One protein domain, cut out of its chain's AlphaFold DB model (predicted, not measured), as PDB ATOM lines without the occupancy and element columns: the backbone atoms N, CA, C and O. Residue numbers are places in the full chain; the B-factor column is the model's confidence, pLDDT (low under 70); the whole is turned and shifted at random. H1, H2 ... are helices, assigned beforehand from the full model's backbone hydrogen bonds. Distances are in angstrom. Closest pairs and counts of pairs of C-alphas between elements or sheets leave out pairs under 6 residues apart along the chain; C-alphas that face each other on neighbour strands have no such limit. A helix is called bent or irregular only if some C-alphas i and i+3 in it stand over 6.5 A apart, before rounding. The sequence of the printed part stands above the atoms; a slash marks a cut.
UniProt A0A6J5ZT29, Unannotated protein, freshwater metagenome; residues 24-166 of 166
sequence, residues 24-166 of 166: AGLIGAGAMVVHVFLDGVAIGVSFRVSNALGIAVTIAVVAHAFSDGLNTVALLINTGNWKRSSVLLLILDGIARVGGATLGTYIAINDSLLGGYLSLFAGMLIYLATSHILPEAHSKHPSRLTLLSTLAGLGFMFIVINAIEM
ATOM      1  N   ALA A  24      59.156  -7.992   1.505       72.25
ATOM      2  CA  ALA A  24      57.940  -7.522   0.840       72.25
ATOM      3  C   ALA A  24      57.602  -6.073   1.225       72.25
ATOM      4  O   ALA A  24      57.273  -5.274   0.353       72.25
ATOM      5  N   GLY A  25      57.763  -5.704   2.500       74.56
ATOM      6  CA  GLY A  25      57.580  -4.325   2.960       74.56
ATOM      7  C   GLY A  25      58.582  -3.345   2.341       74.56
ATOM      8  O   GLY A  25      58.197  -2.250   1.938       74.56
ATOM      9  N   LEU A  26      59.854  -3.739   2.206       78.06
ATOM     10  CA  LEU A  26      60.886  -2.904   1.584       78.06
ATOM     11  C   LEU A  26      60.681  -2.760   0.070       78.06
ATOM     12  O   LEU A  26      60.845  -1.666  -0.466       78.06
ATOM     13  N   ILE A  27      60.292  -3.842  -0.610       83.81
ATOM     14  CA  ILE A  27      59.949  -3.819  -2.036       83.81
ATOM     15  C   ILE A  27      58.717  -2.939  -2.262       83.81
ATOM     16  O   ILE A  27      58.738  -2.100  -3.157       83.81
ATOM     17  N   GLY A  28      57.680  -3.076  -1.430       82.19
ATOM     18  CA  GLY A  28      56.483  -2.237  -1.488       82.19
ATOM     19  C   GLY A  28      56.802  -0.758  -1.272       82.19
ATOM     20  O   GLY A  28      56.391   0.080  -2.068       82.19
ATOM     21  N   ALA A  29      57.609  -0.433  -0.258       79.75
ATOM     22  CA  ALA A  29      58.055   0.939  -0.017       79.75
ATOM     23  C   ALA A  29      58.886   1.495  -1.187       79.75
ATOM     24  O   ALA A  29      58.678   2.631  -1.606       79.75
ATOM     25  N   GLY A  30      59.792   0.695  -1.756       84.44
ATOM     26  CA  GLY A  30      60.569   1.083  -2.936       84.44
ATOM     27  C   GLY A  30      59.691   1.322  -4.166       84.44
ATOM     28  O   GLY A  30      59.870   2.320  -4.861       84.44
ATOM     29  N   ALA A  31      58.713   0.449  -4.408       85.94
ATOM     30  CA  ALA A  31      57.754   0.597  -5.497       85.94
ATOM     31  C   ALA A  31      56.909   1.871  -5.347       85.94
ATOM     32  O   ALA A  31      56.726   2.583  -6.332       85.94
ATOM     33  N   MET A  32      56.472   2.206  -4.127       84.50
ATOM     34  CA  MET A  32      55.751   3.455  -3.855       84.50
ATOM     35  C   MET A  32      56.609   4.689  -4.145       84.50
ATOM     36  O   MET A  32      56.155   5.589  -4.845       84.50
ATOM     37  N   VAL A  33      57.873   4.707  -3.709       88.38
ATOM     38  CA  VAL A  33      58.783   5.829  -4.006       88.38
ATOM     39  C   VAL A  33      58.980   5.999  -5.514       88.38
ATOM     40  O   VAL A  33      58.953   7.122  -6.013       88.38
ATOM     41  N   VAL A  34      59.149   4.899  -6.257       91.12
ATOM     42  CA  VAL A  34      59.284   4.941  -7.723       91.12
ATOM     43  C   VAL A  34      58.000   5.441  -8.383       91.12
ATOM     44  O   VAL A  34      58.076   6.311  -9.245       91.12
ATOM     45  N   HIS A  35      56.832   4.947  -7.967       90.62
ATOM     46  CA  HIS A  35      55.527   5.414  -8.453       90.62
ATOM     47  C   HIS A  35      55.378   6.929  -8.265       90.62
ATOM     48  O   HIS A  35      55.138   7.666  -9.220       90.62
ATOM     49  N   VAL A  36      55.625   7.412  -7.047       93.38
ATOM     50  CA  VAL A  36      55.510   8.831  -6.691       93.38
ATOM     51  C   VAL A  36      56.538   9.698  -7.429       93.38
ATOM     52  O   VAL A  36      56.264  10.843  -7.798       93.38
ATOM     53  N   PHE A  37      57.725   9.158  -7.677       94.81
ATOM     54  CA  PHE A  37      58.727   9.818  -8.496       94.81
ATOM     55  C   PHE A  37      58.272   9.946  -9.956       94.81
ATOM     56  O   PHE A  37      58.390  11.025 -10.539       94.81
ATOM     57  N   LEU A  38      57.711   8.884 -10.544       93.19
ATOM     58  CA  LEU A  38      57.190   8.896 -11.914       93.19
ATOM     59  C   LEU A  38      55.973   9.824 -12.067       93.19
ATOM     60  O   LEU A  38      55.892  10.544 -13.063       93.19
ATOM     61  N   ASP A  39      55.102   9.909 -11.056       93.75
ATOM     62  CA  ASP A  39      54.057  10.943 -10.970       93.75
ATOM     63  C   ASP A  39      54.665  12.346 -11.116       93.75
ATOM     64  O   ASP A  39      54.180  13.183 -11.879       93.75
ATOM     65  N   GLY A  40      55.765  12.600 -10.401       95.31
ATOM     66  CA  GLY A  40      56.529  13.835 -10.515       95.31
ATOM     67  C   GLY A  40      57.058  14.051 -11.930       95.31
ATOM     68  O   GLY A  40      56.836  15.109 -12.516       95.31
ATOM     69  N   VAL A  41      57.720  13.048 -12.513       95.44
ATOM     70  CA  VAL A  41      58.247  13.130 -13.886       95.44
ATOM     71  C   VAL A  41      57.139  13.488 -14.872       95.44
ATOM     72  O   VAL A  41      57.360  14.353 -15.716       95.44
ATOM     73  N   ALA A  42      55.944  12.904 -14.731       93.88
ATOM     74  CA  ALA A  42      54.784  13.227 -15.560       93.88
ATOM     75  C   ALA A  42      54.398  14.709 -15.487       93.88
ATOM     76  O   ALA A  42      54.190  15.329 -16.532       93.88
ATOM     77  N   ILE A  43      54.403  15.305 -14.290       95.56
ATOM     78  CA  ILE A  43      54.215  16.753 -14.123       95.56
ATOM     79  C   ILE A  43      55.283  17.513 -14.919       95.56
ATOM     80  O   ILE A  43      54.946  18.310 -15.792       95.56
ATOM     81  N   GLY A  44      56.567  17.235 -14.685       94.50
ATOM     82  CA  GLY A  44      57.662  17.969 -15.329       94.50
ATOM     83  C   GLY A  44      57.640  17.892 -16.859       94.50
ATOM     84  O   GLY A  44      57.763  18.909 -17.540       94.50
ATOM     85  N   VAL A  45      57.429  16.696 -17.416       93.75
ATOM     86  CA  VAL A  45      57.421  16.511 -18.874       93.75
ATOM     87  C   VAL A  45      56.158  17.073 -19.532       93.75
ATOM     88  O   VAL A  45      56.220  17.531 -20.671       93.75
ATOM     89  N   SER A  46      55.021  17.096 -18.829       92.62
ATOM     90  CA  SER A  46      53.767  17.643 -19.365       92.62
ATOM     91  C   SER A  46      53.833  19.157 -19.605       92.62
ATOM     92  O   SER A  46      53.371  19.621 -20.647       92.62
ATOM     93  N   PHE A  47      54.515  19.913 -18.733       92.25
ATOM     94  CA  PHE A  47      54.783  21.344 -18.940       92.25
ATOM     95  C   PHE A  47      55.664  21.632 -20.160       92.25
ATOM     96  O   PHE A  47      55.604  22.732 -20.710       92.25
ATOM     97  N   ARG A  48      56.463  20.658 -20.611       88.81
ATOM     98  CA  ARG A  48      57.253  20.796 -21.842       88.81
ATOM     99  C   ARG A  48      56.413  20.640 -23.103       88.81
ATOM    100  O   ARG A  48      56.785  21.204 -24.126       88.81
ATOM    101  N   VAL A  49      55.313  19.890 -23.035       88.38
ATOM    102  CA  VAL A  49      54.369  19.760 -24.153       88.38
ATOM    103  C   VAL A  49      53.556  21.044 -24.287       88.38
ATOM    104  O   VAL A  49      53.521  21.646 -25.356       88.38
ATOM    105  N   SER A  50      52.910  21.479 -23.203       90.62
ATOM    106  CA  SER A  50      52.225  22.769 -23.138       90.62
ATOM    107  C   SER A  50      51.950  23.172 -21.691       90.62
ATOM    108  O   SER A  50      51.797  22.327 -20.808       90.62
ATOM    109  N   ASN A  51      51.824  24.478 -21.440       92.12
ATOM    110  CA  ASN A  51      51.449  24.973 -20.114       92.12
ATOM    111  C   ASN A  51      50.050  24.479 -19.700       92.12
ATOM    112  O   ASN A  51      49.828  24.141 -18.541       92.12
ATOM    113  N   ALA A  52      49.135  24.377 -20.670       92.12
ATOM    114  CA  ALA A  52      47.795  23.840 -20.477       92.12
ATOM    115  C   ALA A  52      47.819  22.388 -19.969       92.12
ATOM    116  O   ALA A  52      47.240  22.075 -18.925       92.12
ATOM    117  N   LEU A  53      48.562  21.516 -20.660       90.50
ATOM    118  CA  LEU A  53      48.712  20.118 -20.265       90.50
ATOM    119  C   LEU A  53      49.418  19.997 -18.911       90.50
ATOM    120  O   LEU A  53      48.991  19.212 -18.068       90.50
ATOM    121  N   GLY A  54      50.457  20.804 -18.686       93.06
ATOM    122  CA  GLY A  54      51.179  20.871 -17.417       93.06
ATOM    123  C   GLY A  54      50.278  21.144 -16.217       93.06
ATOM    124  O   GLY A  54      50.316  20.420 -15.219       93.06
ATOM    125  N   ILE A  55      49.414  22.155 -16.327       94.56
ATOM    126  CA  ILE A  55      48.450  22.496 -15.276       94.56
ATOM    127  C   ILE A  55      47.448  21.351 -15.077       94.56
ATOM    128  O   ILE A  55      47.223  20.936 -13.939       94.56
ATOM    129  N   ALA A  56      46.889  20.802 -16.159       92.12
ATOM    130  CA  ALA A  56      45.916  19.711 -16.082       92.12
ATOM    131  C   ALA A  56      46.492  18.460 -15.391       92.12
ATOM    132  O   ALA A  56      45.876  17.920 -14.468       92.12
ATOM    133  N   VAL A  57      47.701  18.033 -15.778       93.19
ATOM    134  CA  VAL A  57      48.398  16.887 -15.169       93.19
ATOM    135  C   VAL A  57      48.748  17.171 -13.711       93.19
ATOM    136  O   VAL A  57      48.564  16.299 -12.866       93.19
ATOM    137  N   THR A  58      49.187  18.387 -13.380       94.94
ATOM    138  CA  THR A  58      49.479  18.772 -11.990       94.94
ATOM    139  C   THR A  58      48.250  18.630 -11.101       94.94
ATOM    140  O   THR A  58      48.329  18.009 -10.043       94.94
ATOM    141  N   ILE A  59      47.102  19.162 -11.532       93.69
ATOM    142  CA  ILE A  59      45.848  19.066 -10.772       93.69
ATOM    143  C   ILE A  59      45.443  17.597 -10.601       93.69
ATOM    144  O   ILE A  59      45.121  17.179  -9.487       93.69
ATOM    145  N   ALA A  60      45.521  16.801 -11.672       90.38
ATOM    146  CA  ALA A  60      45.200  15.376 -11.635       90.38
ATOM    147  C   ALA A  60      46.094  14.601 -10.651       90.38
ATOM    148  O   ALA A  60      45.593  13.856  -9.808       90.38
ATOM    149  N   VAL A  61      47.413  14.806 -10.719       92.56
ATOM    150  CA  VAL A  61      48.383  14.124  -9.852       92.56
ATOM    151  C   VAL A  61      48.240  14.570  -8.399       92.56
ATOM    152  O   VAL A  61      48.328  13.733  -7.508       92.56
ATOM    153  N   VAL A  62      47.975  15.852  -8.127       92.31
ATOM    154  CA  VAL A  62      47.723  16.337  -6.758       92.31
ATOM    155  C   VAL A  62      46.460  15.701  -6.175       92.31
ATOM    156  O   VAL A  62      46.482  15.256  -5.027       92.31
ATOM    157  N   ALA A  63      45.380  15.610  -6.956       88.94
ATOM    158  CA  ALA A  63      44.145  14.963  -6.519       88.94
ATOM    159  C   ALA A  63      44.356  13.469  -6.214       88.94
ATOM    160  O   ALA A  63      43.938  12.985  -5.160       88.94
ATOM    161  N   HIS A  64      45.063  12.755  -7.098       87.38
ATOM    162  CA  HIS A  64      45.449  11.355  -6.896       87.38
ATOM    163  C   HIS A  64      46.326  11.176  -5.648       87.38
ATOM    164  O   HIS A  64      46.005  10.376  -4.772       87.38
ATOM    165  N   ALA A  65      47.381  11.982  -5.513       89.38
ATOM    166  CA  ALA A  65      48.320  11.927  -4.394       89.38
ATOM    167  C   ALA A  65      47.646  12.194  -3.043       89.38
ATOM    168  O   ALA A  65      48.012  11.589  -2.035       89.38
ATOM    169  N   PHE A  66      46.652  13.083  -3.010       88.25
ATOM    170  CA  PHE A  66      45.861  13.324  -1.809       88.25
ATOM    171  C   PHE A  66      45.055  12.082  -1.405       88.25
ATOM    172  O   PHE A  66      45.091  11.679  -0.240       88.25
ATOM    173  N   SER A  67      44.372  11.443  -2.360       84.88
ATOM    174  CA  SER A  67      43.620  10.206  -2.113       84.88
ATOM    175  C   SER A  67      44.533   9.066  -1.650       84.88
ATOM    176  O   SER A  67      44.199   8.345  -0.711       84.88
ATOM    177  N   ASP A  68      45.695   8.921  -2.282       85.38
ATOM    178  CA  ASP A  68      46.679   7.886  -1.961       85.38
ATOM    179  C   ASP A  68      47.293   8.087  -0.562       85.38
ATOM    180  O   ASP A  68      47.391   7.154   0.244       85.38
ATOM    181  N   GLY A  69      47.595   9.342  -0.209       87.25
ATOM    182  CA  GLY A  69      48.032   9.725   1.130       87.25
ATOM    183  C   GLY A  69      46.983   9.404   2.199       87.25
ATOM    184  O   GLY A  69      47.312   8.786   3.211       87.25
ATOM    185  N   LEU A  70      45.711   9.754   1.969       86.94
ATOM    186  CA  LEU A  70      44.618   9.417   2.889       86.94
ATOM    187  C   LEU A  70      44.452   7.904   3.063       86.94
ATOM    188  O   LEU A  70      44.289   7.444   4.194       86.94
ATOM    189  N   ASN A  71      44.527   7.134   1.976       83.31
ATOM    190  CA  ASN A  71      44.453   5.676   2.026       83.31
ATOM    191  C   ASN A  71      45.599   5.089   2.866       83.31
ATOM    192  O   ASN A  71      45.365   4.288   3.770       83.31
ATOM    193  N   THR A  72      46.826   5.555   2.638       84.38
ATOM    194  CA  THR A  72      48.012   5.122   3.389       84.38
ATOM    195  C   THR A  72      47.892   5.440   4.880       84.38
ATOM    196  O   THR A  72      48.121   4.573   5.726       84.38
ATOM    197  N   VAL A  73      47.473   6.663   5.225       87.88
ATOM    198  CA  VAL A  73      47.235   7.069   6.618       87.88
ATOM    199  C   VAL A  73      46.138   6.211   7.257       87.88
ATOM    200  O   VAL A  73      46.336   5.696   8.359       87.88
ATOM    201  N   ALA A  74      45.011   6.006   6.571       85.94
ATOM    202  CA  ALA A  74      43.901   5.197   7.069       85.94
ATOM    203  C   ALA A  74      44.318   3.739   7.325       85.94
ATOM    204  O   ALA A  74      43.991   3.183   8.374       85.94
ATOM    205  N   LEU A  75      45.082   3.127   6.414       84.19
ATOM    206  CA  LEU A  75      45.615   1.773   6.577       84.19
ATOM    207  C   LEU A  75      46.570   1.672   7.773       84.19
ATOM    208  O   LEU A  75      46.451   0.753   8.585       84.19
ATOM    209  N   LEU A  76      47.496   2.620   7.925       85.00
ATOM    210  CA  LEU A  76      48.458   2.624   9.031       85.00
ATOM    211  C   LEU A  76      47.787   2.820  10.393       85.00
ATOM    212  O   LEU A  76      48.179   2.170  11.363       85.00
ATOM    213  N   ILE A  77      46.771   3.681  10.473       87.25
ATOM    214  CA  ILE A  77      45.990   3.882  11.699       87.25
ATOM    215  C   ILE A  77      45.186   2.617  12.025       87.25
ATOM    216  O   ILE A  77      45.297   2.101  13.137       87.25
ATOM    217  N   ASN A  78      44.442   2.070  11.059       82.31
ATOM    218  CA  ASN A  78      43.590   0.894  11.271       82.31
ATOM    219  C   ASN A  78      44.380  -0.373  11.630       82.31
ATOM    220  O   ASN A  78      43.866  -1.239  12.329       82.31
ATOM    221  N   THR A  79      45.630  -0.482  11.175       81.62
ATOM    222  CA  THR A  79      46.520  -1.611  11.499       81.62
ATOM    223  C   THR A  79      47.362  -1.387  12.760       81.62
ATOM    224  O   THR A  79      48.173  -2.241  13.107       81.62
ATOM    225  N   GLY A  80      47.206  -0.250  13.454       84.06
ATOM    226  CA  GLY A  80      47.991   0.082  14.650       84.06
ATOM    227  C   GLY A  80      49.473   0.373  14.372       84.06
ATOM    228  O   GLY A  80      50.289   0.394  15.291       84.06
ATOM    229  N   ASN A  81      49.835   0.607  13.108       80.44
ATOM    230  CA  ASN A  81      51.210   0.800  12.646       80.44
ATOM    231  C   ASN A  81      51.610   2.275  12.486       80.44
ATOM    232  O   ASN A  81      52.687   2.562  11.959       80.44
ATOM    233  N   TRP A  82      50.784   3.217  12.950       87.12
ATOM    234  CA  TRP A  82      51.116   4.641  12.937       87.12
ATOM    235  C   TRP A  82      52.345   4.938  13.809       87.12
ATOM    236  O   TRP A  82      52.301   4.844  15.037       87.12
ATOM    237  N   LYS A  83      53.464   5.302  13.175       86.94
ATOM    238  CA  LYS A  83      54.747   5.584  13.840       86.94
ATOM    239  C   LYS A  83      55.388   6.844  13.263       86.94
ATOM    240  O   LYS A  83      55.013   7.318  12.196       86.94
ATOM    241  N   ARG A  84      56.437   7.359  13.919       82.38
ATOM    242  CA  ARG A  84      57.252   8.463  13.364       82.38
ATOM    243  C   ARG A  84      57.795   8.139  11.967       82.38
ATOM    244  O   ARG A  84      57.846   9.019  11.117       82.38
ATOM    245  N   SER A  85      58.128   6.873  11.712       78.88
ATOM    246  CA  SER A  85      58.550   6.400  10.390       78.88
ATOM    247  C   SER A  85      57.468   6.563   9.315       78.88
ATOM    248  O   SER A  85      57.815   6.818   8.172       78.88
ATOM    249  N   SER A  86      56.178   6.501   9.663       82.31
ATOM    250  CA  SER A  86      55.067   6.738   8.727       82.31
ATOM    251  C   SER A  86      55.061   8.168   8.188       82.31
ATOM    252  O   SER A  86      54.854   8.387   7.002       82.31
ATOM    253  N   VAL A  87      55.349   9.145   9.051       86.12
ATOM    254  CA  VAL A  87      55.455  10.556   8.650       86.12
ATOM    255  C   VAL A  87      56.666  10.772   7.742       86.12
ATOM    256  O   VAL A  87      56.577  11.512   6.768       86.12
ATOM    257  N   LEU A  88      57.787  10.097   8.021       86.56
ATOM    258  CA  LEU A  88      58.971  10.155   7.160       86.56
ATOM    259  C   LEU A  88      58.701   9.590   5.761       86.56
ATOM    260  O   LEU A  88      59.208  10.153   4.798       86.56
ATOM    261  N   LEU A  89      57.891   8.533   5.643       83.56
ATOM    262  CA  LEU A  89      57.483   7.994   4.342       83.56
ATOM    263  C   LEU A  89      56.674   9.024   3.539       83.56
ATOM    264  O   LEU A  89      57.022   9.296   2.399       83.56
ATOM    265  N   LEU A  90      55.699   9.697   4.162       87.06
ATOM    266  CA  LEU A  90      54.919  10.756   3.498       87.06
ATOM    267  C   LEU A  90      55.782  11.952   3.060       87.06
ATOM    268  O   LEU A  90      55.555  12.545   2.006       87.06
ATOM    269  N   ILE A  91      56.788  12.321   3.861       89.25
ATOM    270  CA  ILE A  91      57.755  13.364   3.484       89.25
ATOM    271  C   ILE A  91      58.607  12.897   2.303       89.25
ATOM    272  O   ILE A  91      58.832  13.669   1.370       89.25
ATOM    273  N   LEU A  92      59.077  11.648   2.333       89.81
ATOM    274  CA  LEU A  92      59.878  11.074   1.259       89.81
ATOM    275  C   LEU A  92      59.088  11.011  -0.052       89.81
ATOM    276  O   LEU A  92      59.653  11.342  -1.088       89.81
ATOM    277  N   ASP A  93      57.793  10.702  -0.003       89.31
ATOM    278  CA  ASP A  93      56.895  10.769  -1.158       89.31
ATOM    279  C   ASP A  93      56.817  12.198  -1.715       89.31
ATOM    280  O   ASP A  93      56.963  12.427  -2.916       89.31
ATOM    281  N   GLY A  94      56.660  13.202  -0.846       91.00
ATOM    282  CA  GLY A  94      56.701  14.608  -1.257       91.00
ATOM    283  C   GLY A  94      58.011  14.977  -1.964       91.00
ATOM    284  O   GLY A  94      57.990  15.571  -3.044       91.00
ATOM    285  N   ILE A  95      59.153  14.577  -1.394       94.50
ATOM    286  CA  ILE A  95      60.480  14.816  -1.978       94.50
ATOM    287  C   ILE A  95      60.634  14.077  -3.311       94.50
ATOM    288  O   ILE A  95      61.112  14.671  -4.277       94.50
ATOM    289  N   ALA A  96      60.216  12.814  -3.389       94.75
ATOM    290  CA  ALA A  96      60.277  12.012  -4.604       94.75
ATOM    291  C   ALA A  96      59.466  12.658  -5.733       94.75
ATOM    292  O   ALA A  96      59.968  12.781  -6.848       94.75
ATOM    293  N   ARG A  97      58.264  13.168  -5.436       94.94
ATOM    294  CA  ARG A  97      57.417  13.858  -6.418       94.94
ATOM    295  C   ARG A  97      58.048  15.155  -6.920       94.94
ATOM    296  O   ARG A  97      58.102  15.384  -8.127       94.94
ATOM    297  N   VAL A  98      58.569  15.991  -6.021       95.69
ATOM    298  CA  VAL A  98      59.262  17.239  -6.400       95.69
ATOM    299  C   VAL A  98      60.537  16.939  -7.193       95.69
ATOM    300  O   VAL A  98      60.804  17.587  -8.207       95.69
ATOM    301  N   GLY A  99      61.304  15.928  -6.781       96.31
ATOM    302  CA  GLY A  99      62.494  15.461  -7.491       96.31
ATOM    303  C   GLY A  99      62.172  14.953  -8.895       96.31
ATOM    304  O   GLY A  99      62.838  15.342  -9.853       96.31
ATOM    305  N   GLY A 100      61.106  14.162  -9.033       95.75
ATOM    306  CA  GLY A 100      60.592  13.694 -10.317       95.75
ATOM    307  C   GLY A 100      60.176  14.845 -11.227       95.75
ATOM    308  O   GLY A 100      60.603  14.891 -12.375       95.75
ATOM    309  N   ALA A 101      59.421  15.824 -10.718       95.75
ATOM    310  CA  ALA A 101      58.987  16.986 -11.501       95.75
ATOM    311  C   ALA A 101      60.158  17.859 -11.954       95.75
ATOM    312  O   ALA A 101      60.211  18.293 -13.107       95.75
ATOM    313  N   THR A 102      61.139  18.050 -11.074       95.19
ATOM    314  CA  THR A 102      62.375  18.760 -11.402       95.19
ATOM    315  C   THR A 102      63.112  18.035 -12.528       95.19
ATOM    316  O   THR A 102      63.389  18.628 -13.567       95.19
ATOM    317  N   LEU A 103      63.361  16.730 -12.385       94.56
ATOM    318  CA  LEU A 103      64.042  15.939 -13.413       94.56
ATOM    319  C   LEU A 103      63.256  15.876 -14.728       94.56
ATOM    320  O   LEU A 103      63.848  16.052 -15.789       94.56
ATOM    321  N   GLY A 104      61.935  15.705 -14.670       91.69
ATOM    322  CA  GLY A 104      61.052  15.713 -15.837       91.69
ATOM    323  C   GLY A 104      61.086  17.035 -16.612       91.69
ATOM    324  O   GLY A 104      60.949  17.043 -17.832       91.69
ATOM    325  N   THR A 105      61.340  18.152 -15.925       90.56
ATOM    326  CA  THR A 105      61.483  19.471 -16.560       90.56
ATOM    327  C   THR A 105      62.793  19.590 -17.350       90.56
ATOM    328  O   THR A 105      62.827  20.237 -18.396       90.56
ATOM    329  N   TYR A 106      63.871  18.953 -16.881       88.62
ATOM    330  CA  TYR A 106      65.201  19.050 -17.498       88.62
ATOM    331  C   TYR A 106      65.539  17.907 -18.464       88.62
ATOM    332  O   TYR A 106      66.441  18.054 -19.289       88.62
ATOM    333  N   ILE A 107      64.848  16.768 -18.386       86.81
ATOM    334  CA  ILE A 107      65.128  15.621 -19.253       86.81
ATOM    335  C   ILE A 107      64.684  15.915 -20.690       86.81
ATOM    336  O   ILE A 107      63.553  16.327 -20.930       86.81
ATOM    337  N   ALA A 108      65.561  15.708 -21.671       78.38
ATOM    338  CA  ALA A 108      65.230  15.834 -23.090       78.38
ATOM    339  C   ALA A 108      64.791  14.469 -23.636       78.38
ATOM    340  O   ALA A 108      65.597  13.546 -23.729       78.38
ATOM    341  N   ILE A 109      63.510  14.339 -23.980       80.44
ATOM    342  CA  ILE A 109      62.916  13.114 -24.528       80.44
ATOM    343  C   ILE A 109      62.311  13.470 -25.889       80.44
ATOM    344  O   ILE A 109      61.763  14.557 -26.046       80.44
ATOM    345  N   ASN A 110      62.431  12.579 -26.876       87.50
ATOM    346  CA  ASN A 110      61.780  12.742 -28.178       87.50
ATOM    347  C   ASN A 110      60.245  12.718 -28.031       87.50
ATOM    348  O   ASN A 110      59.722  11.909 -27.263       87.50
ATOM    349  N   ASP A 111      59.534  13.528 -28.816       83.81
ATOM    350  CA  ASP A 111      58.071  13.672 -28.771       83.81
ATOM    351  C   ASP A 111      57.305  12.340 -28.854       83.81
ATOM    352  O   ASP A 111      56.305  12.155 -28.161       83.81
ATOM    353  N   SER A 112      57.797  11.367 -29.632       86.50
ATOM    354  CA  SER A 112      57.174  10.036 -29.733       86.50
ATOM    355  C   SER A 112      57.263   9.252 -28.422       86.50
ATOM    356  O   SER A 112      56.293   8.629 -27.994       86.50
ATOM    357  N   LEU A 113      58.419   9.301 -27.754       88.19
ATOM    358  CA  LEU A 113      58.614   8.654 -26.453       88.19
ATOM    359  C   LEU A 113      57.850   9.388 -25.350       88.19
ATOM    360  O   LEU A 113      57.332   8.750 -24.439       88.19
ATOM    361  N   LEU A 114      57.743  10.713 -25.451       86.88
ATOM    362  CA  LEU A 114      56.985  11.536 -24.519       86.88
ATOM    363  C   LEU A 114      55.482  11.234 -24.585       86.88
ATOM    364  O   LEU A 114      54.860  10.994 -23.552       86.88
ATOM    365  N   GLY A 115      54.910  11.166 -25.791       87.19
ATOM    366  CA  GLY A 115      53.521  10.743 -25.990       87.19
ATOM    367  C   GLY A 115      53.276   9.302 -25.527       87.19
ATOM    368  O   GLY A 115      52.278   9.018 -24.860       87.19
ATOM    369  N   GLY A 116      54.221   8.394 -25.798       90.38
ATOM    370  CA  GLY A 116      54.185   7.020 -25.287       90.38
ATOM    371  C   GLY A 116      54.183   6.954 -23.755       90.38
ATOM    372  O   GLY A 116      53.372   6.246 -23.164       90.38
ATOM    373  N   TYR A 117      55.031   7.745 -23.100       88.25
ATOM    374  CA  TYR A 117      55.084   7.838 -21.643       88.25
ATOM    375  C   TYR A 117      53.783   8.391 -21.052       88.25
ATOM    376  O   TYR A 117      53.210   7.778 -20.154       88.25
ATOM    377  N   LEU A 118      53.283   9.515 -21.574       88.25
ATOM    378  CA  LEU A 118      52.066  10.155 -21.067       88.25
ATOM    379  C   LEU A 118      50.821   9.281 -21.271       88.25
ATOM    380  O   LEU A 118      49.967   9.233 -20.389       88.25
ATOM    381  N   SER A 119      50.726   8.555 -22.389       90.69
ATOM    382  CA  SER A 119      49.619   7.617 -22.630       90.69
ATOM    383  C   SER A 119      49.667   6.407 -21.694       90.69
ATOM    384  O   SER A 119      48.638   6.046 -21.118       90.69
ATOM    385  N   LEU A 120      50.850   5.824 -21.473       92.06
ATOM    386  CA  LEU A 120      51.037   4.752 -20.492       92.06
ATOM    387  C   LEU A 120      50.691   5.228 -19.074       92.06
ATOM    388  O   LEU A 120      49.990   4.534 -18.341       92.06
ATOM    389  N   PHE A 121      51.147   6.425 -18.708       88.62
ATOM    390  CA  PHE A 121      50.883   7.041 -17.412       88.62
ATOM    391  C   PHE A 121      49.386   7.301 -17.194       88.62
ATOM    392  O   PHE A 121      48.828   6.902 -16.173       88.62
ATOM    393  N   ALA A 122      48.700   7.882 -18.181       89.69
ATOM    394  CA  ALA A 122      47.253   8.072 -18.133       89.69
ATOM    395  C   ALA A 122      46.508   6.734 -17.985       89.69
ATOM    396  O   ALA A 122      45.594   6.619 -17.167       89.69
ATOM    397  N   GLY A 123      46.932   5.700 -18.719       90.94
ATOM    398  CA  GLY A 123      46.386   4.350 -18.592       90.94
ATOM    399  C   GLY A 123      46.562   3.762 -17.188       90.94
ATOM    400  O   GLY A 123      45.621   3.185 -16.646       90.94
ATOM    401  N   MET A 124      47.730   3.959 -16.569       87.69
ATOM    402  CA  MET A 124      47.996   3.533 -15.191       87.69
ATOM    403  C   MET A 124      47.061   4.226 -14.192       87.69
ATOM    404  O   MET A 124      46.477   3.549 -13.346       87.69
ATOM    405  N   LEU A 125      46.866   5.545 -14.312       86.25
ATOM    406  CA  LEU A 125      45.947   6.285 -13.442       86.25
ATOM    407  C   LEU A 125      44.501   5.798 -13.597       86.25
ATOM    408  O   LEU A 125      43.814   5.598 -12.596       86.25
ATOM    409  N   ILE A 126      44.048   5.536 -14.828       89.69
ATOM    410  CA  ILE A 126      42.715   4.968 -15.085       89.69
ATOM    411  C   ILE A 126      42.589   3.572 -14.464       89.69
ATOM    412  O   ILE A 126      41.582   3.276 -13.815       89.69
ATOM    413  N   TYR A 127      43.602   2.717 -14.630       90.06
ATOM    414  CA  TYR A 127      43.623   1.377 -14.045       90.06
ATOM    415  C   TYR A 127      43.544   1.433 -12.518       90.06
ATOM    416  O   TYR A 127      42.711   0.744 -11.928       90.06
ATOM    417  N   LEU A 128      44.355   2.270 -11.871       83.50
ATOM    418  CA  LEU A 128      44.390   2.390 -10.414       83.50
ATOM    419  C   LEU A 128      43.077   2.966  -9.863       83.50
ATOM    420  O   LEU A 128      42.507   2.432  -8.905       83.50
ATOM    421  N   ALA A 129      42.541   3.998 -10.521       85.06
ATOM    422  CA  ALA A 129      41.253   4.579 -10.173       85.06
ATOM    423  C   ALA A 129      40.119   3.548 -10.269       85.06
ATOM    424  O   ALA A 129      39.281   3.471  -9.376       85.06
ATOM    425  N   THR A 130      40.110   2.721 -11.318       88.19
ATOM    426  CA  THR A 130      39.006   1.785 -11.588       88.19
ATOM    427  C   THR A 130      39.122   0.477 -10.811       88.19
ATOM    428  O   THR A 130      38.109  -0.078 -10.400       88.19
ATOM    429  N   SER A 131      40.334  -0.042 -10.612       85.38
ATOM    430  CA  SER A 131      40.548  -1.357  -9.994       85.38
ATOM    431  C   SER A 131      40.714  -1.300  -8.480       85.38
ATOM    432  O   SER A 131      40.520  -2.322  -7.825       85.38
ATOM    433  N   HIS A 132      41.107  -0.155  -7.911       79.81
ATOM    434  CA  HIS A 132      41.401  -0.038  -6.478       79.81
ATOM    435  C   HIS A 132      40.547   1.046  -5.818       79.81
ATOM    436  O   HIS A 132      39.781   0.741  -4.907       79.81
ATOM    437  N   ILE A 133      40.608   2.292  -6.306       82.56
ATOM    438  CA  ILE A 133      39.958   3.431  -5.631       82.56
ATOM    439  C   ILE A 133      38.430   3.345  -5.729       82.56
ATOM    440  O   ILE A 133      37.731   3.447  -4.721       82.56
ATOM    441  N   LEU A 134      37.895   3.143  -6.935       85.19
ATOM    442  CA  LEU A 134      36.454   3.118  -7.168       85.19
ATOM    443  C   LEU A 134      35.756   1.945  -6.449       85.19
ATOM    444  O   LEU A 134      34.732   2.201  -5.806       85.19
ATOM    445  N   PRO A 135      36.284   0.699  -6.481       83.31
ATOM    446  CA  PRO A 135      35.716  -0.417  -5.731       83.31
ATOM    447  C   PRO A 135      35.801  -0.209  -4.219       83.31
ATOM    448  O   PRO A 135      34.814  -0.455  -3.532       83.31
ATOM    449  N   GLU A 136      36.926   0.290  -3.698       81.00
ATOM    450  CA  GLU A 136      37.103   0.541  -2.260       81.00
ATOM    451  C   GLU A 136      36.142   1.625  -1.747       81.00
ATOM    452  O   GLU A 136      35.508   1.461  -0.703       81.00
ATOM    453  N   ALA A 137      35.956   2.707  -2.510       81.06
ATOM    454  CA  ALA A 137      35.001   3.759  -2.170       81.06
ATOM    455  C   ALA A 137      33.556   3.230  -2.100       81.06
ATOM    456  O   ALA A 137      32.776   3.651  -1.243       81.06
ATOM    457  N   HIS A 138      33.196   2.288  -2.977       83.69
ATOM    458  CA  HIS A 138      31.846   1.731  -3.054       83.69
ATOM    459  C   HIS A 138      31.628   0.492  -2.171       83.69
ATOM    460  O   HIS A 138      30.475   0.145  -1.925       83.69
ATOM    461  N   SER A 139      32.677  -0.161  -1.662       80.69
ATOM    462  CA  SER A 139      32.554  -1.382  -0.851       80.69
ATOM    463  C   SER A 139      32.148  -1.095   0.598       80.69
ATOM    464  O   SER A 139      31.313  -1.809   1.154       80.69
ATOM    465  N   LYS A 140      32.695  -0.036   1.214       68.12
ATOM    466  CA  LYS A 140      32.451   0.293   2.634       68.12
ATOM    467  C   LYS A 140      31.161   1.072   2.874       68.12
ATOM    468  O   LYS A 140      30.486   0.842   3.875       68.12
ATOM    469  N   HIS A 141      30.801   1.973   1.958       66.62
ATOM    470  CA  HIS A 141      29.598   2.804   2.058       66.62
ATOM    471  C   HIS A 141      28.922   2.980   0.687       66.62
ATOM    472  O   HIS A 141      28.921   4.090   0.142       66.62
ATOM    473  N   PRO A 142      28.338   1.917   0.097       69.31
ATOM    474  CA  PRO A 142      27.593   2.045  -1.149       69.31
ATOM    475  C   PRO A 142      26.372   2.940  -0.917       69.31
ATOM    476  O   PRO A 142      25.395   2.559  -0.275       69.31
ATOM    477  N   SER A 143      26.439   4.167  -1.419       82.94
ATOM    478  CA  SER A 143      25.381   5.163  -1.296       82.94
ATOM    479  C   SER A 143      25.293   5.984  -2.572       82.94
ATOM    480  O   SER A 143      26.280   6.172  -3.287       82.94
ATOM    481  N   ARG A 144      24.106   6.546  -2.827       85.31
ATOM    482  CA  ARG A 144      23.902   7.536  -3.895       85.31
ATOM    483  C   ARG A 144      24.857   8.725  -3.754       85.31
ATOM    484  O   ARG A 144      25.239   9.302  -4.762       85.31
ATOM    485  N   LEU A 145      25.269   9.054  -2.526       85.81
ATOM    486  CA  LEU A 145      26.250  10.109  -2.257       85.81
ATOM    487  C   LEU A 145      27.649   9.755  -2.775       85.81
ATOM    488  O   LEU A 145      28.294  10.604  -3.380       85.81
ATOM    489  N   THR A 146      28.095   8.509  -2.601       85.62
ATOM    490  CA  THR A 146      29.395   8.030  -3.098       85.62
ATOM    491  C   THR A 146      29.442   8.109  -4.621       85.62
ATOM    492  O   THR A 146      30.367   8.687  -5.188       85.62
ATOM    493  N   LEU A 147      28.376   7.657  -5.284       88.12
ATOM    494  CA  LEU A 147      28.250   7.742  -6.738       88.12
ATOM    495  C   LEU A 147      28.206   9.200  -7.225       88.12
ATOM    496  O   LEU A 147      28.884   9.550  -8.189       88.12
ATOM    497  N   LEU A 148      27.468  10.075  -6.530       90.69
ATOM    498  CA  LEU A 148      27.428  11.504  -6.850       90.69
ATOM    499  C   LEU A 148      28.805  12.158  -6.682       90.69
ATOM    500  O   LEU A 148      29.172  12.999  -7.494       90.69
ATOM    501  N   SER A 149      29.583  11.751  -5.676       88.62
ATOM    502  CA  SER A 149      30.939  12.261  -5.455       88.62
ATOM    503  C   SER A 149      31.904  11.856  -6.576       88.62
ATOM    504  O   SER A 149      32.673  12.690  -7.046       88.62
ATOM    505  N   THR A 150      31.801  10.622  -7.087       88.88
ATOM    506  CA  THR A 150      32.570  10.169  -8.255       88.88
ATOM    507  C   THR A 150      32.200  10.966  -9.504       88.88
ATOM    508  O   THR A 150      33.086  11.453 -10.207       88.88
ATOM    509  N   LEU A 151      30.901  11.151  -9.767       92.31
ATOM    510  CA  LEU A 151      30.431  11.950 -10.902       92.31
ATOM    511  C   LEU A 151      30.845  13.420 -10.780       92.31
ATOM    512  O   LEU A 151      31.244  14.027 -11.771       92.31
ATOM    513  N   ALA A 152      30.796  13.984  -9.571       92.56
ATOM    514  CA  ALA A 152      31.247  15.341  -9.300       92.56
ATOM    515  C   ALA A 152      32.753  15.497  -9.552       92.56
ATOM    516  O   ALA A 152      33.157  16.484 -10.157       92.56
ATOM    517  N   GLY A 153      33.574  14.517  -9.158       90.12
ATOM    518  CA  GLY A 153      35.008  14.499  -9.460       90.12
ATOM    519  C   GLY A 153      35.298  14.451 -10.964       90.12
ATOM    520  O   GLY A 153      36.115  15.231 -11.454       90.12
ATOM    521  N   LEU A 154      34.579  13.604 -11.713       91.38
ATOM    522  CA  LEU A 154      34.666  13.567 -13.181       91.38
ATOM    523  C   LEU A 154      34.274  14.913 -13.803       91.38
ATOM    524  O   LEU A 154      34.995  15.434 -14.651       91.38
ATOM    525  N   GLY A 155      33.146  15.482 -13.371       93.69
ATOM    526  CA  GLY A 155      32.657  16.772 -13.851       93.69
ATOM    527  C   GLY A 155      33.623  17.914 -13.539       93.69
ATOM    528  O   GLY A 155      33.883  18.747 -14.402       93.69
ATOM    529  N   PHE A 156      34.213  17.922 -12.343       92.38
ATOM    530  CA  PHE A 156      35.234  18.890 -11.954       92.38
ATOM    531  C   PHE A 156      36.455  18.817 -12.876       92.38
ATOM    532  O   PHE A 156      36.845  19.836 -13.441       92.38
ATOM    533  N   MET A 157      37.017  17.622 -13.093       90.31
ATOM    534  CA  MET A 157      38.164  17.457 -13.993       90.31
ATOM    535  C   MET A 157      37.820  17.832 -15.438       90.31
ATOM    536  O   MET A 157      38.627  18.468 -16.108       90.31
ATOM    537  N   PHE A 158      36.611  17.509 -15.905       91.75
ATOM    538  CA  PHE A 158      36.140  17.926 -17.225       91.75
ATOM    539  C   PHE A 158      36.100  19.455 -17.356       91.75
ATOM    540  O   PHE A 158      36.608  19.996 -18.336       91.75
ATOM    541  N   ILE A 159      35.555  20.162 -16.362       93.19
ATOM    542  CA  ILE A 159      35.522  21.633 -16.350       93.19
ATOM    543  C   ILE A 159      36.940  22.205 -16.348       93.19
ATOM    544  O   ILE A 159      37.214  23.118 -17.118       93.19
ATOM    545  N   VAL A 160      37.839  21.663 -15.523       90.62
ATOM    546  CA  VAL A 160      39.240  22.104 -15.451       90.62
ATOM    547  C   VAL A 160      39.919  22.000 -16.815       90.62
ATOM    548  O   VAL A 160      40.521  22.970 -17.256       90.62
ATOM    549  N   ILE A 161      39.787  20.864 -17.506       89.12
ATOM    550  CA  ILE A 161      40.399  20.665 -18.828       89.12
ATOM    551  C   ILE A 161      39.853  21.687 -19.835       89.12
ATOM    552  O   ILE A 161      40.632  22.387 -20.474       89.12
ATOM    553  N   ASN A 162      38.527  21.840 -19.917       89.19
ATOM    554  CA  ASN A 162      37.907  22.788 -20.849       89.19
ATOM    555  C   ASN A 162      38.273  24.247 -20.531       89.19
ATOM    556  O   ASN A 162      38.467  25.042 -21.441       89.19
ATOM    557  N   ALA A 163      38.384  24.605 -19.249       89.38
ATOM    558  CA  ALA A 163      38.736  25.959 -18.829       89.38
ATOM    559  C   ALA A 163      40.194  26.330 -19.139       89.38
ATOM    560  O   ALA A 163      40.507  27.513 -19.223       89.38
ATOM    561  N   ILE A 164      41.083  25.342 -19.265       86.75
ATOM    562  CA  ILE A 164      42.504  25.554 -19.562       86.75
ATOM    563  C   ILE A 164      42.770  25.567 -21.083       86.75
ATOM    564  O   ILE A 164      43.765  26.143 -21.521       86.75
ATOM    565  N   GLU A 165      41.904  24.941 -21.887       75.19
ATOM    566  CA  GLU A 165      41.991  24.946 -23.359       75.19
ATOM    567  C   GLU A 165      41.332  26.171 -24.029       75.19
ATOM    568  O   GLU A 165      41.572  26.407 -25.215       75.19
ATOM    569  N   MET A 166      40.520  26.937 -23.288       62.59
ATOM    570  CA  MET A 166      39.887  28.199 -23.719       62.59
ATOM    571  C   MET A 166      40.828  29.401 -23.611       62.59
ATOM    572  O   MET A 166      40.765  30.257 -24.525       62.59
TER     573      MET A 166
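What this domain is: This is residues 24 to 166 of the 166 residues of the protein "Unannotated protein" of freshwater metagenome (UniProt A0A6J5ZT29). The longest helix, H4, slants past an up-and-down bundle of three helices, H1, H2 and H3, each running against the one before it. H5 folds back from the end of H4, and its last turns reach the beginning of H2; residues 139 to 145, at the turn between H4 and H5, stick out. The printed part has 143 residues with five named helices, H1 to H5 in chain order, and no named strand; the class is all helix. It is compact, with a radius of gyration of the C-alphas of 16.4 A, and flat, spanning 46 by 38 by 20 A.

How they stand to each other: H4, residues 111 to 140, touches H1, residues 24 to 49, with residues 114 to 121 alone, at a steep tilt of 52 degrees; the closest C-alphas, of Ala 42 and Leu 118, are 6.9 A apart. H1 and H2, residues 51 to 78, form a helical hairpin, closest at the C-alphas of Phe 47 and Gly 54, 3.9 A. H1 touches H3, residues 84 to 106, the same way at 33 degrees, a shallow tilt only just short of steep; the closest C-alphas, of Gly 40 and Gly 100, are 4.1 A apart. H2 and H3 are close but not clearly touching. H2 touches H5, residues 144 to 165, opposite ways; the closest C-alphas, of Ala 52 and Ile 164, are 5.6 A apart. H4 and H5 only just touch, only at the corner by their link, with 3 pairs of C-alphas within 8 A, the closest those of His 138 and Thr 146, 6.8 A. H3 and H5 are apart. Each O i to N i+4 pair is within hydrogen-bond range in H2, H3 and H5, against 21 of 22 in H1 and 22 of 26 in H4.

Where its parts are: H4 is 42.7 A long and irregular, but only just: C-alphas 131 and 134 are 6.7 A apart. H2 measures 40.3 A, H1 37.2 A, H3 33.6 A and H5 31.8 A. C-alpha 24 is at (57.940, -7.522, 0.840) and C-alpha 165 at (41.991, 24.946, -23.359).

The domain as a whole: The two C-alphas farthest apart, of Gly 80 and Met 166, are 48.3 A apart. The printed part has no cut, and the four links are tight. The pLDDT is under 70 at residues 140 to 142 and 166.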